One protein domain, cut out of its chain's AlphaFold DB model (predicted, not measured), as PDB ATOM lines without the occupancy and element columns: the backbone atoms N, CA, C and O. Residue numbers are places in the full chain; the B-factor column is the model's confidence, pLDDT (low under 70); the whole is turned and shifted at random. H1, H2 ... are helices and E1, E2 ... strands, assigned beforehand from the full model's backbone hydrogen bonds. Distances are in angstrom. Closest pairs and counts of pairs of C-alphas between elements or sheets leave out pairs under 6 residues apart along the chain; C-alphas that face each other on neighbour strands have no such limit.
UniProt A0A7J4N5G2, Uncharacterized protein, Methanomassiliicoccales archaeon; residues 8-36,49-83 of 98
ATOM      1  N   VAL A   8     390.109 132.403 143.016       95.25
ATOM      2  CA  VAL A   8     389.777 132.411 144.448       95.25
ATOM      3  C   VAL A   8     388.831 131.254 144.755       95.25
ATOM      4  O   VAL A   8     387.928 130.947 143.978       95.25
ATOM      5  N   VAL A   9     389.043 130.602 145.899       95.50
ATOM      6  CA  VAL A   9     388.285 129.428 146.343       95.50
ATOM      7  C   VAL A   9     387.768 129.665 147.764       95.50
ATOM      8  O   VAL A   9     388.565 129.917 148.666       95.50
ATOM      9  N   ILE A  10     386.450 129.576 147.976       96.31
ATOM     10  CA  ILE A  10     385.806 129.827 149.281       96.31
ATOM     11  C   ILE A  10     384.915 128.642 149.672       96.31
ATOM     12  O   ILE A  10     383.997 128.274 148.941       96.31
ATOM     13  N   GLY A  11     385.164 128.059 150.848       96.81
ATOM     14  CA  GLY A  11     384.348 126.978 151.404       96.81
ATOM     15  C   GLY A  11     382.999 127.474 151.934       96.81
ATOM     16  O   GLY A  11     382.941 128.351 152.795       96.81
ATOM     17  N   ALA A  12     381.904 126.884 151.460       97.56
ATOM     18  CA  ALA A  12     380.550 127.192 151.901       97.56
ATOM     19  C   ALA A  12     380.157 126.344 153.119       97.56
ATOM     20  O   ALA A  12     379.580 125.274 152.973       97.56
ATOM     21  N   VAL A  13     380.454 126.811 154.337       97.00
ATOM     22  CA  VAL A  13     380.055 126.116 155.584       97.00
ATOM     23  C   VAL A  13     378.601 126.440 155.955       97.00
ATOM     24  O   VAL A  13     377.754 125.556 156.009       97.00
ATOM     25  N   LEU A  14     378.274 127.725 156.134       95.19
ATOM     26  CA  LEU A  14     376.914 128.211 156.439       95.19
ATOM     27  C   LEU A  14     376.502 129.391 155.544       95.19
ATOM     28  O   LEU A  14     375.748 130.276 155.946       95.19
ATOM     29  N   MET A  15     376.984 129.419 154.301       95.81
ATOM     30  CA  MET A  15     376.778 130.525 153.356       95.81
ATOM     31  C   MET A  15     375.359 130.560 152.750       95.81
ATOM     32  O   MET A  15     375.218 130.682 151.542       95.81
ATOM     33  N   LYS A  16     374.284 130.478 153.547       95.88
ATOM     34  CA  LYS A  16     372.898 130.411 153.030       95.88
ATOM     35  C   LYS A  16     372.522 131.640 152.188       95.88
ATOM     36  O   LYS A  16     372.094 131.512 151.046       95.88
ATOM     37  N   ARG A  17     372.713 132.843 152.745       98.06
ATOM     38  CA  ARG A  17     372.415 134.113 152.055       98.06
ATOM     39  C   ARG A  17     373.410 134.383 150.930       98.06
ATOM     40  O   ARG A  17     373.001 134.658 149.809       98.06
ATOM     41  N   THR A  18     374.704 134.292 151.230       97.94
ATOM     42  CA  THR A  18     375.753 134.569 150.242       97.94
ATOM     43  C   THR A  18     375.695 133.581 149.081       97.94
ATOM     44  O   THR A  18     375.749 134.019 147.947       97.94
ATOM     45  N   GLY A  19     375.486 132.288 149.330       97.38
ATOM     46  CA  GLY A  19     375.338 131.269 148.286       97.38
ATOM     47  C   GLY A  19     374.198 131.584 147.319       97.38
ATOM     48  O   GLY A  19     374.438 131.662 146.120       97.38
ATOM     49  N   LYS A  20     373.000 131.903 147.829       97.88
ATOM     50  CA  LYS A  20     371.868 132.327 146.986       97.88
ATOM     51  C   LYS A  20     372.185 133.583 146.164       97.88
ATOM     52  O   LYS A  20     371.797 133.689 145.002       97.88
ATOM     53  N   ASN A  21     372.901 134.541 146.754       98.31
ATOM     54  CA  ASN A  21     373.349 135.722 146.018       98.31
ATOM     55  C   ASN A  21     374.329 135.337 144.902       98.31
ATOM     56  O   ASN A  21     374.161 135.804 143.783       98.31
ATOM     57  N   LEU A  22     375.300 134.465 145.180       98.25
ATOM     58  CA  LEU A  22     376.304 134.011 144.215       98.25
ATOM     59  C   LEU A  22     375.689 133.237 143.045       98.25
ATOM     60  O   LEU A  22     376.099 133.448 141.907       98.25
ATOM     61  N   GLU A  23     374.672 132.409 143.292       97.56
ATOM     62  CA  GLU A  23     373.885 131.755 142.238       97.56
ATOM     63  C   GLU A  23     373.240 132.787 141.302       97.56
ATOM     64  O   GLU A  23     373.365 132.693 140.080       97.56
ATOM     65  N   GLY A  24     372.601 133.815 141.873       97.88
ATOM     66  CA  GLY A  24     371.999 134.899 141.099       97.88
ATOM     67  C   GLY A  24     373.026 135.769 140.367       97.88
ATOM     68  O   GLY A  24     372.801 136.168 139.230       97.88
ATOM     69  N   MET A  25     374.166 136.058 140.992       97.94
ATOM     70  CA  MET A  25     375.244 136.826 140.361       97.94
ATOM     71  C   MET A  25     375.857 136.052 139.195       97.94
ATOM     72  O   MET A  25     376.102 136.637 138.142       97.94
ATOM     73  N   LYS A  26     376.033 134.730 139.342       97.12
ATOM     74  CA  LYS A  26     376.479 133.851 138.257       97.12
ATOM     75  C   LYS A  26     375.522 133.914 137.068       97.12
ATOM     76  O   LYS A  26     375.980 134.104 135.948       97.12
ATOM     77  N   SER A  27     374.211 133.786 137.296       96.62
ATOM     78  CA  SER A  27     373.227 133.795 136.203       96.62
ATOM     79  C   SER A  27     373.117 135.149 135.497       96.62
ATOM     80  O   SER A  27     372.858 135.186 134.298       96.62
ATOM     81  N   ARG A  28     373.364 136.256 136.210       97.50
ATOM     82  CA  ARG A  28     373.363 137.619 135.652       97.50
ATOM     83  C   ARG A  28     374.720 138.085 135.114       97.50
ATOM     84  O   ARG A  28     374.807 139.173 134.556       97.50
ATOM     85  N   GLY A  29     375.780 137.290 135.272       94.94
ATOM     86  CA  GLY A  29     377.137 137.672 134.866       94.94
ATOM     87  C   GLY A  29     377.743 138.816 135.691       94.94
ATOM     88  O   GLY A  29     378.646 139.505 135.213       94.94
ATOM     89  N   GLU A  30     377.257 139.023 136.916       97.56
ATOM     90  CA  GLU A  30     377.712 140.075 137.827       97.56
ATOM     91  C   GLU A  30     379.049 139.724 138.497       97.56
ATOM     92  O   GLU A  30     379.419 138.557 138.649       97.56
ATOM     93  N   MET A  31     379.770 140.758 138.937       97.56
ATOM     94  CA  MET A  31     381.015 140.602 139.692       97.56
ATOM     95  C   MET A  31     380.764 140.656 141.194       97.56
ATOM     96  O   MET A  31     380.058 141.540 141.680       97.56
ATOM     97  N   VAL A  32     381.403 139.751 141.933       97.88
ATOM     98  CA  VAL A  32     381.526 139.823 143.390       97.88
ATOM     99  C   VAL A  32     382.717 140.698 143.773       97.88
ATOM    100  O   VAL A  32     383.728 140.717 143.074       97.88
ATOM    101  N   SER A  33     382.583 141.415 144.886       97.81
ATOM    102  CA  SER A  33     383.690 142.081 145.571       97.81
ATOM    103  C   SER A  33     384.046 141.271 146.817       97.81
ATOM    104  O   SER A  33     383.173 140.969 147.633       97.81
ATOM    105  N   ILE A  34     385.310 140.864 146.925       97.75
ATOM    106  CA  ILE A  34     385.846 140.081 148.040       97.75
ATOM    107  C   ILE A  34     386.959 140.901 148.683       97.75
ATOM    108  O   ILE A  34     387.960 141.192 148.036       97.75
ATOM    109  N   LEU A  35     386.802 141.251 149.958       97.12
ATOM    110  CA  LEU A  35     387.855 141.908 150.727       97.12
ATOM    111  C   LEU A  35     388.732 140.847 151.400       97.12
ATOM    112  O   LEU A  35     388.247 140.079 152.232       97.12
ATOM    113  N   ALA A  36     390.016 140.813 151.058       95.56
ATOM    114  CA  ALA A  36     391.016 139.979 151.714       95.56
ATOM    115  C   ALA A  36     392.029 140.880 152.423       95.56
ATOM    116  O   ALA A  36     392.691 141.697 151.788       95.56
ATOM    117  N   VAL A  49     381.794 134.682 139.383       97.75
ATOM    118  CA  VAL A  49     381.461 133.358 139.931       97.75
ATOM    119  C   VAL A  49     381.573 132.311 138.820       97.75
ATOM    120  O   VAL A  49     380.835 132.383 137.839       97.75
ATOM    121  N   LYS A  50     382.463 131.323 138.972       95.56
ATOM    122  CA  LYS A  50     382.599 130.211 138.016       95.56
ATOM    123  C   LYS A  50     381.611 129.102 138.343       95.56
ATOM    124  O   LYS A  50     380.717 128.807 137.553       95.56
ATOM    125  N   GLU A  51     381.732 128.497 139.519       95.50
ATOM    126  CA  GLU A  51     380.919 127.344 139.916       95.50
ATOM    127  C   GLU A  51     380.923 127.093 141.425       95.50
ATOM    128  O   GLU A  51     381.721 127.672 142.164       95.50
ATOM    129  N   LEU A  52     380.011 126.215 141.851       97.44
ATOM    130  CA  LEU A  52     379.995 125.590 143.167       97.44
ATOM    131  C   LEU A  52     380.387 124.122 142.993       97.44
ATOM    132  O   LEU A  52     379.604 123.336 142.465       97.44
ATOM    133  N   ALA A  53     381.578 123.751 143.451       96.81
ATOM    134  CA  ALA A  53     382.031 122.368 143.460       96.81
ATOM    135  C   ALA A  53     381.553 121.661 144.736       96.81
ATOM    136  O   ALA A  53     381.863 122.093 145.848       96.81
ATOM    137  N   THR A  54     380.816 120.561 144.591       97.81
ATOM    138  CA  THR A  54     380.329 119.729 145.712       97.81
ATOM    139  C   THR A  54     381.031 118.374 145.805       97.81
ATOM    140  O   THR A  54     380.674 117.544 146.635       97.81
ATOM    141  N   SER A  55     382.016 118.130 144.940       97.19
ATOM    142  CA  SER A  55     382.816 116.906 144.882       97.19
ATOM    143  C   SER A  55     384.172 117.185 144.228       97.19
ATOM    144  O   SER A  55     384.374 118.242 143.626       97.19
ATOM    145  N   GLY A  56     385.089 116.222 144.320       95.75
ATOM    146  CA  GLY A  56     386.391 116.276 143.665       95.75
ATOM    147  C   GLY A  56     387.482 116.971 144.490       95.75
ATOM    148  O   GLY A  56     387.217 117.479 145.585       95.75
ATOM    149  N   PRO A  57     388.719 117.034 143.959       94.81
ATOM    150  CA  PRO A  57     389.915 117.293 144.766       94.81
ATOM    151  C   PRO A  57     389.918 118.633 145.510       94.81
ATOM    152  O   PRO A  57     390.422 118.728 146.627       94.81
ATOM    153  N   ILE A  58     389.338 119.684 144.920       93.94
ATOM    154  CA  ILE A  58     389.260 121.010 145.555       93.94
ATOM    155  C   ILE A  58     388.296 120.980 146.749       93.94
ATOM    156  O   ILE A  58     388.610 121.516 147.813       93.94
ATOM    157  N   PHE A  59     387.133 120.345 146.581       96.69
ATOM    158  CA  PHE A  59     386.130 120.193 147.635       96.69
ATOM    159  C   PHE A  59     386.633 119.287 148.765       96.69
ATOM    160  O   PHE A  59     386.504 119.631 149.942       96.69
ATOM    161  N   GLU A  60     387.248 118.161 148.409       97.25
ATOM    162  CA  GLU A  60     387.839 117.211 149.354       97.25
ATOM    163  C   GLU A  60     388.987 117.850 150.138       97.25
ATOM    164  O   GLU A  60     388.994 117.795 151.367       97.25
ATOM    165  N   GLY A  61     389.898 118.549 149.455       96.12
ATOM    166  CA  GLY A  61     390.997 119.269 150.096       96.12
ATOM    167  C   GLY A  61     390.518 120.383 151.032       96.12
ATOM    168  O   GLY A  61     391.047 120.528 152.129       96.12
ATOM    169  N   MET A  62     389.483 121.142 150.649       96.38
ATOM    170  CA  MET A  62     388.877 122.146 151.535       96.38
ATOM    171  C   MET A  62     388.303 121.502 152.800       96.38
ATOM    172  O   MET A  62     388.535 121.985 153.906       96.38
ATOM    173  N   ASN A  63     387.557 120.407 152.652       97.75
ATOM    174  CA  ASN A  63     386.962 119.724 153.794       97.75
ATOM    175  C   ASN A  63     387.999 119.040 154.688       97.75
ATOM    176  O   ASN A  63     387.809 119.026 155.901       97.75
ATOM    177  N   ALA A  64     389.105 118.546 154.131       97.56
ATOM    178  CA  ALA A  64     390.224 118.028 154.915       97.56
ATOM    179  C   ALA A  64     390.848 119.114 155.813       97.56
ATOM    180  O   ALA A  64     391.151 118.855 156.975       97.56
ATOM    181  N   GLU A  65     390.986 120.345 155.310       96.25
ATOM    182  CA  GLU A  65     391.473 121.476 156.109       96.25
ATOM    183  C   GLU A  65     390.454 121.931 157.161       96.25
ATOM    184  O   GLU A  65     390.802 122.098 158.329       96.25
ATOM    185  N   LEU A  66     389.179 122.077 156.786       96.81
ATOM    186  CA  LEU A  66     388.120 122.496 157.712       96.81
ATOM    187  C   LEU A  66     387.891 121.485 158.844       96.81
ATOM    188  O   LEU A  66     387.628 121.893 159.981       96.81
ATOM    189  N   ALA A  67     388.061 120.187 158.572       97.25
ATOM    190  CA  ALA A  67     387.906 119.127 159.565       97.25
ATOM    191  C   ALA A  67     388.846 119.302 160.769       97.25
ATOM    192  O   ALA A  67     388.454 118.986 161.892       97.25
ATOM    193  N   LYS A  68     390.034 119.899 160.577       97.19
ATOM    194  CA  LYS A  68     390.990 120.214 161.661       97.19
ATOM    195  C   LYS A  68     390.412 121.171 162.713       97.19
ATOM    196  O   LYS A  68     390.928 121.254 163.821       97.19
ATOM    197  N   THR A  69     389.344 121.884 162.363       96.12
ATOM    198  CA  THR A  69     388.640 122.846 163.225       96.12
ATOM    199  C   THR A  69     387.213 122.407 163.570       96.12
ATOM    200  O   THR A  69     386.441 123.195 164.109       96.12
ATOM    201  N   GLY A  70     386.831 121.164 163.246       96.38
ATOM    202  CA  GLY A  70     385.473 120.652 163.471       96.38
ATOM    203  C   GLY A  70     384.417 121.214 162.510       96.38
ATOM    204  O   GLY A  70     383.222 121.089 162.770       96.38
ATOM    205  N   MET A  71     384.836 121.833 161.402       97.12
ATOM    206  CA  MET A  71     383.942 122.393 160.387       97.12
ATOM    207  C   MET A  71     383.863 121.505 159.141       97.12
ATOM    208  O   MET A  71     384.767 120.726 158.846       97.12
ATOM    209  N   LYS A  72     382.781 121.665 158.370       97.31
ATOM    210  CA  LYS A  72     382.584 121.016 157.068       97.31
ATOM    211  C   LYS A  72     381.859 121.963 156.114       97.31
ATOM    212  O   LYS A  72     380.826 122.525 156.465       97.31
ATOM    213  N   ALA A  73     382.383 122.124 154.907       97.69
ATOM    214  CA  ALA A  73     381.728 122.848 153.828       97.69
ATOM    215  C   ALA A  73     380.745 121.941 153.070       97.69
ATOM    216  O   ALA A  73     381.061 120.792 152.754       97.69
ATOM    217  N   SER A  74     379.566 122.474 152.736       97.38
ATOM    218  CA  SER A  74     378.585 121.824 151.855       97.38
ATOM    219  C   SER A  74     378.956 121.925 150.373       97.38
ATOM    220  O   SER A  74     378.464 121.153 149.557       97.38
ATOM    221  N   GLY A  75     379.849 122.851 150.030       97.88
ATOM    222  CA  GLY A  75     380.414 123.025 148.699       97.88
ATOM    223  C   GLY A  75     381.545 124.048 148.719       97.88
ATOM    224  O   GLY A  75     381.840 124.654 149.750       97.88
ATOM    225  N   VAL A  76     382.186 124.247 147.579       97.62
ATOM    226  CA  VAL A  76     383.274 125.204 147.402       97.62
ATOM    227  C   VAL A  76     382.974 126.116 146.223       97.62
ATOM    228  O   VAL A  76     382.862 125.660 145.089       97.62
ATOM    229  N   TRP A  77     382.854 127.414 146.492       97.75
ATOM    230  CA  TRP A  77     382.695 128.424 145.455       97.75
ATOM    231  C   TRP A  77     384.037 128.742 144.809       97.75
ATOM    232  O   TRP A  77     385.019 129.019 145.502       97.75
ATOM    233  N   MET A  78     384.054 128.731 143.481       96.56
ATOM    234  CA  MET A  78     385.208 129.082 142.664       96.56
ATOM    235  C   MET A  78     384.942 130.383 141.919       96.56
ATOM    236  O   MET A  78     383.893 130.552 141.294       96.56
ATOM    237  N   PHE A  79     385.915 131.288 141.960       97.31
ATOM    238  CA  PHE A  79     385.814 132.618 141.379       97.31
ATOM    239  C   PHE A  79     386.989 132.889 140.454       97.31
ATOM    240  O   PHE A  79     388.124 132.577 140.795       97.31
ATOM    241  N   GLU A  80     386.712 133.505 139.313       96.19
ATOM    242  CA  GLU A  80     387.711 134.004 138.375       96.19
ATOM    243  C   GLU A  80     388.037 135.460 138.713       96.19
ATOM    244  O   GLU A  80     387.157 136.324 138.639       96.19
ATOM    245  N   VAL A  81     389.282 135.742 139.085       96.94
ATOM    246  CA  VAL A  81     389.744 137.096 139.407       96.94
ATOM    247  C   VAL A  81     389.762 137.949 138.140       96.94
ATOM    248  O   VAL A  81     390.258 137.526 137.098       96.94
ATOM    249  N   LYS A  82     389.203 139.159 138.225       96.75
ATOM    250  CA  LYS A  82     389.191 140.142 137.134       96.75
ATOM    251  C   LYS A  82     389.976 141.392 137.466       96.75
ATOM    252  O   LYS A  82     390.619 141.933 136.577       96.75
ATOM    253  N   GLU A  83     389.915 141.838 138.715       97.19
ATOM    254  CA  GLU A  83     390.664 143.006 139.168       97.19
ATOM    255  C   GLU A  83     391.107 142.823 140.611       97.19
ATOM    256  O   GLU A  83     390.404 142.193 141.413       97.19
TER     257      GLU A  83
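What this domain is: This is residues 8 to 36 and 49 to 83 of the 98 residues of an uncharacterized protein of Methanomassiliicoccales archaeon (UniProt A0A7J4N5G2). Picture a small antiparallel sheet of three strands, E1, E4 and E3, with E4 in the middle and one helix packed slantwise on each face: H1 over one face, H2 over the other. The fourth strand, E2, is not part of this sheet and lies off toward one side of the model, near E4. The printed part has 64 residues with two named helices and four named strands, in the order E1, H1, E2, E3, H2, E4, and the class is mixed, helices and strands. The whole is compact, with a radius of gyration of the C-alphas of 12.0 A and spans of 34 by 23 by 22 A.

How they stand to each other: Begin with E4, residues 75 to 83, the inner strand of the sheet. Beside it runs the edge strand E1, residues 8 to 12, antiparallel at 151 degrees; look for N 10 and O 77, 2.9 A apart, and N 12 and O 75, 2.8 A. The other edge strand, E3, residues 49 to 53, is antiparallel to E4 at 159 degrees, with N 53 and O 76 2.8 A apart. H1, residues 16 to 28, is on the sheet at a height of 9.4 A, over E4 and E3; the C-alphas of Lys 26 and Val 49 are its closest to E3, 5.3 A. On the local plane H1 and E3 stand at 50 degrees, slantwise. H2, residues 57 to 67, is on the opposite face at a height of 9.3 A, over E1 and, only just, over E4, on which 3 of its 11 C-alphas fall. Its closest C-alpha pair with E4 is Phe 59 and Val 76, 5.8 A. H1 and H2 are apart. E2, residues 31 to 36, pairs with no named strand; it is near E4, and its closest C-alpha pair with H1 is Met 31 and Met 25, 6.9 A. In H1 and H2 every O i to N i+4 pair is within hydrogen-bond range.

Where its parts are: Find C-alpha 8 at (389.777, 132.411, 144.448), where E1 begins and runs 13.0 A to residue 12. From C-alpha 16 at (372.898, 130.411, 153.030), H1 runs 18.8 A to residue 28. E2 spans 15.7 A, E3 11.6 A and H2 15.0 A. E4, the longest strand, runs 24.4 A to C-alpha 83 at (390.664, 143.006, 139.168).

The domain as a whole: The two C-alphas farthest apart are those of Arg 28 and Lys 68, 35.9 A. Residues 37 to 48 are not printed, and C-alphas 36 and 49 stand 16.6 A apart across this cut, between E2 and E3. Of the links printed whole, E1 to H1, H1 to E2 and E3 to H2 are tight, and H2 to E4 is short. The mean pLDDT of the printed part is 96.9, and no printed residue is under 70.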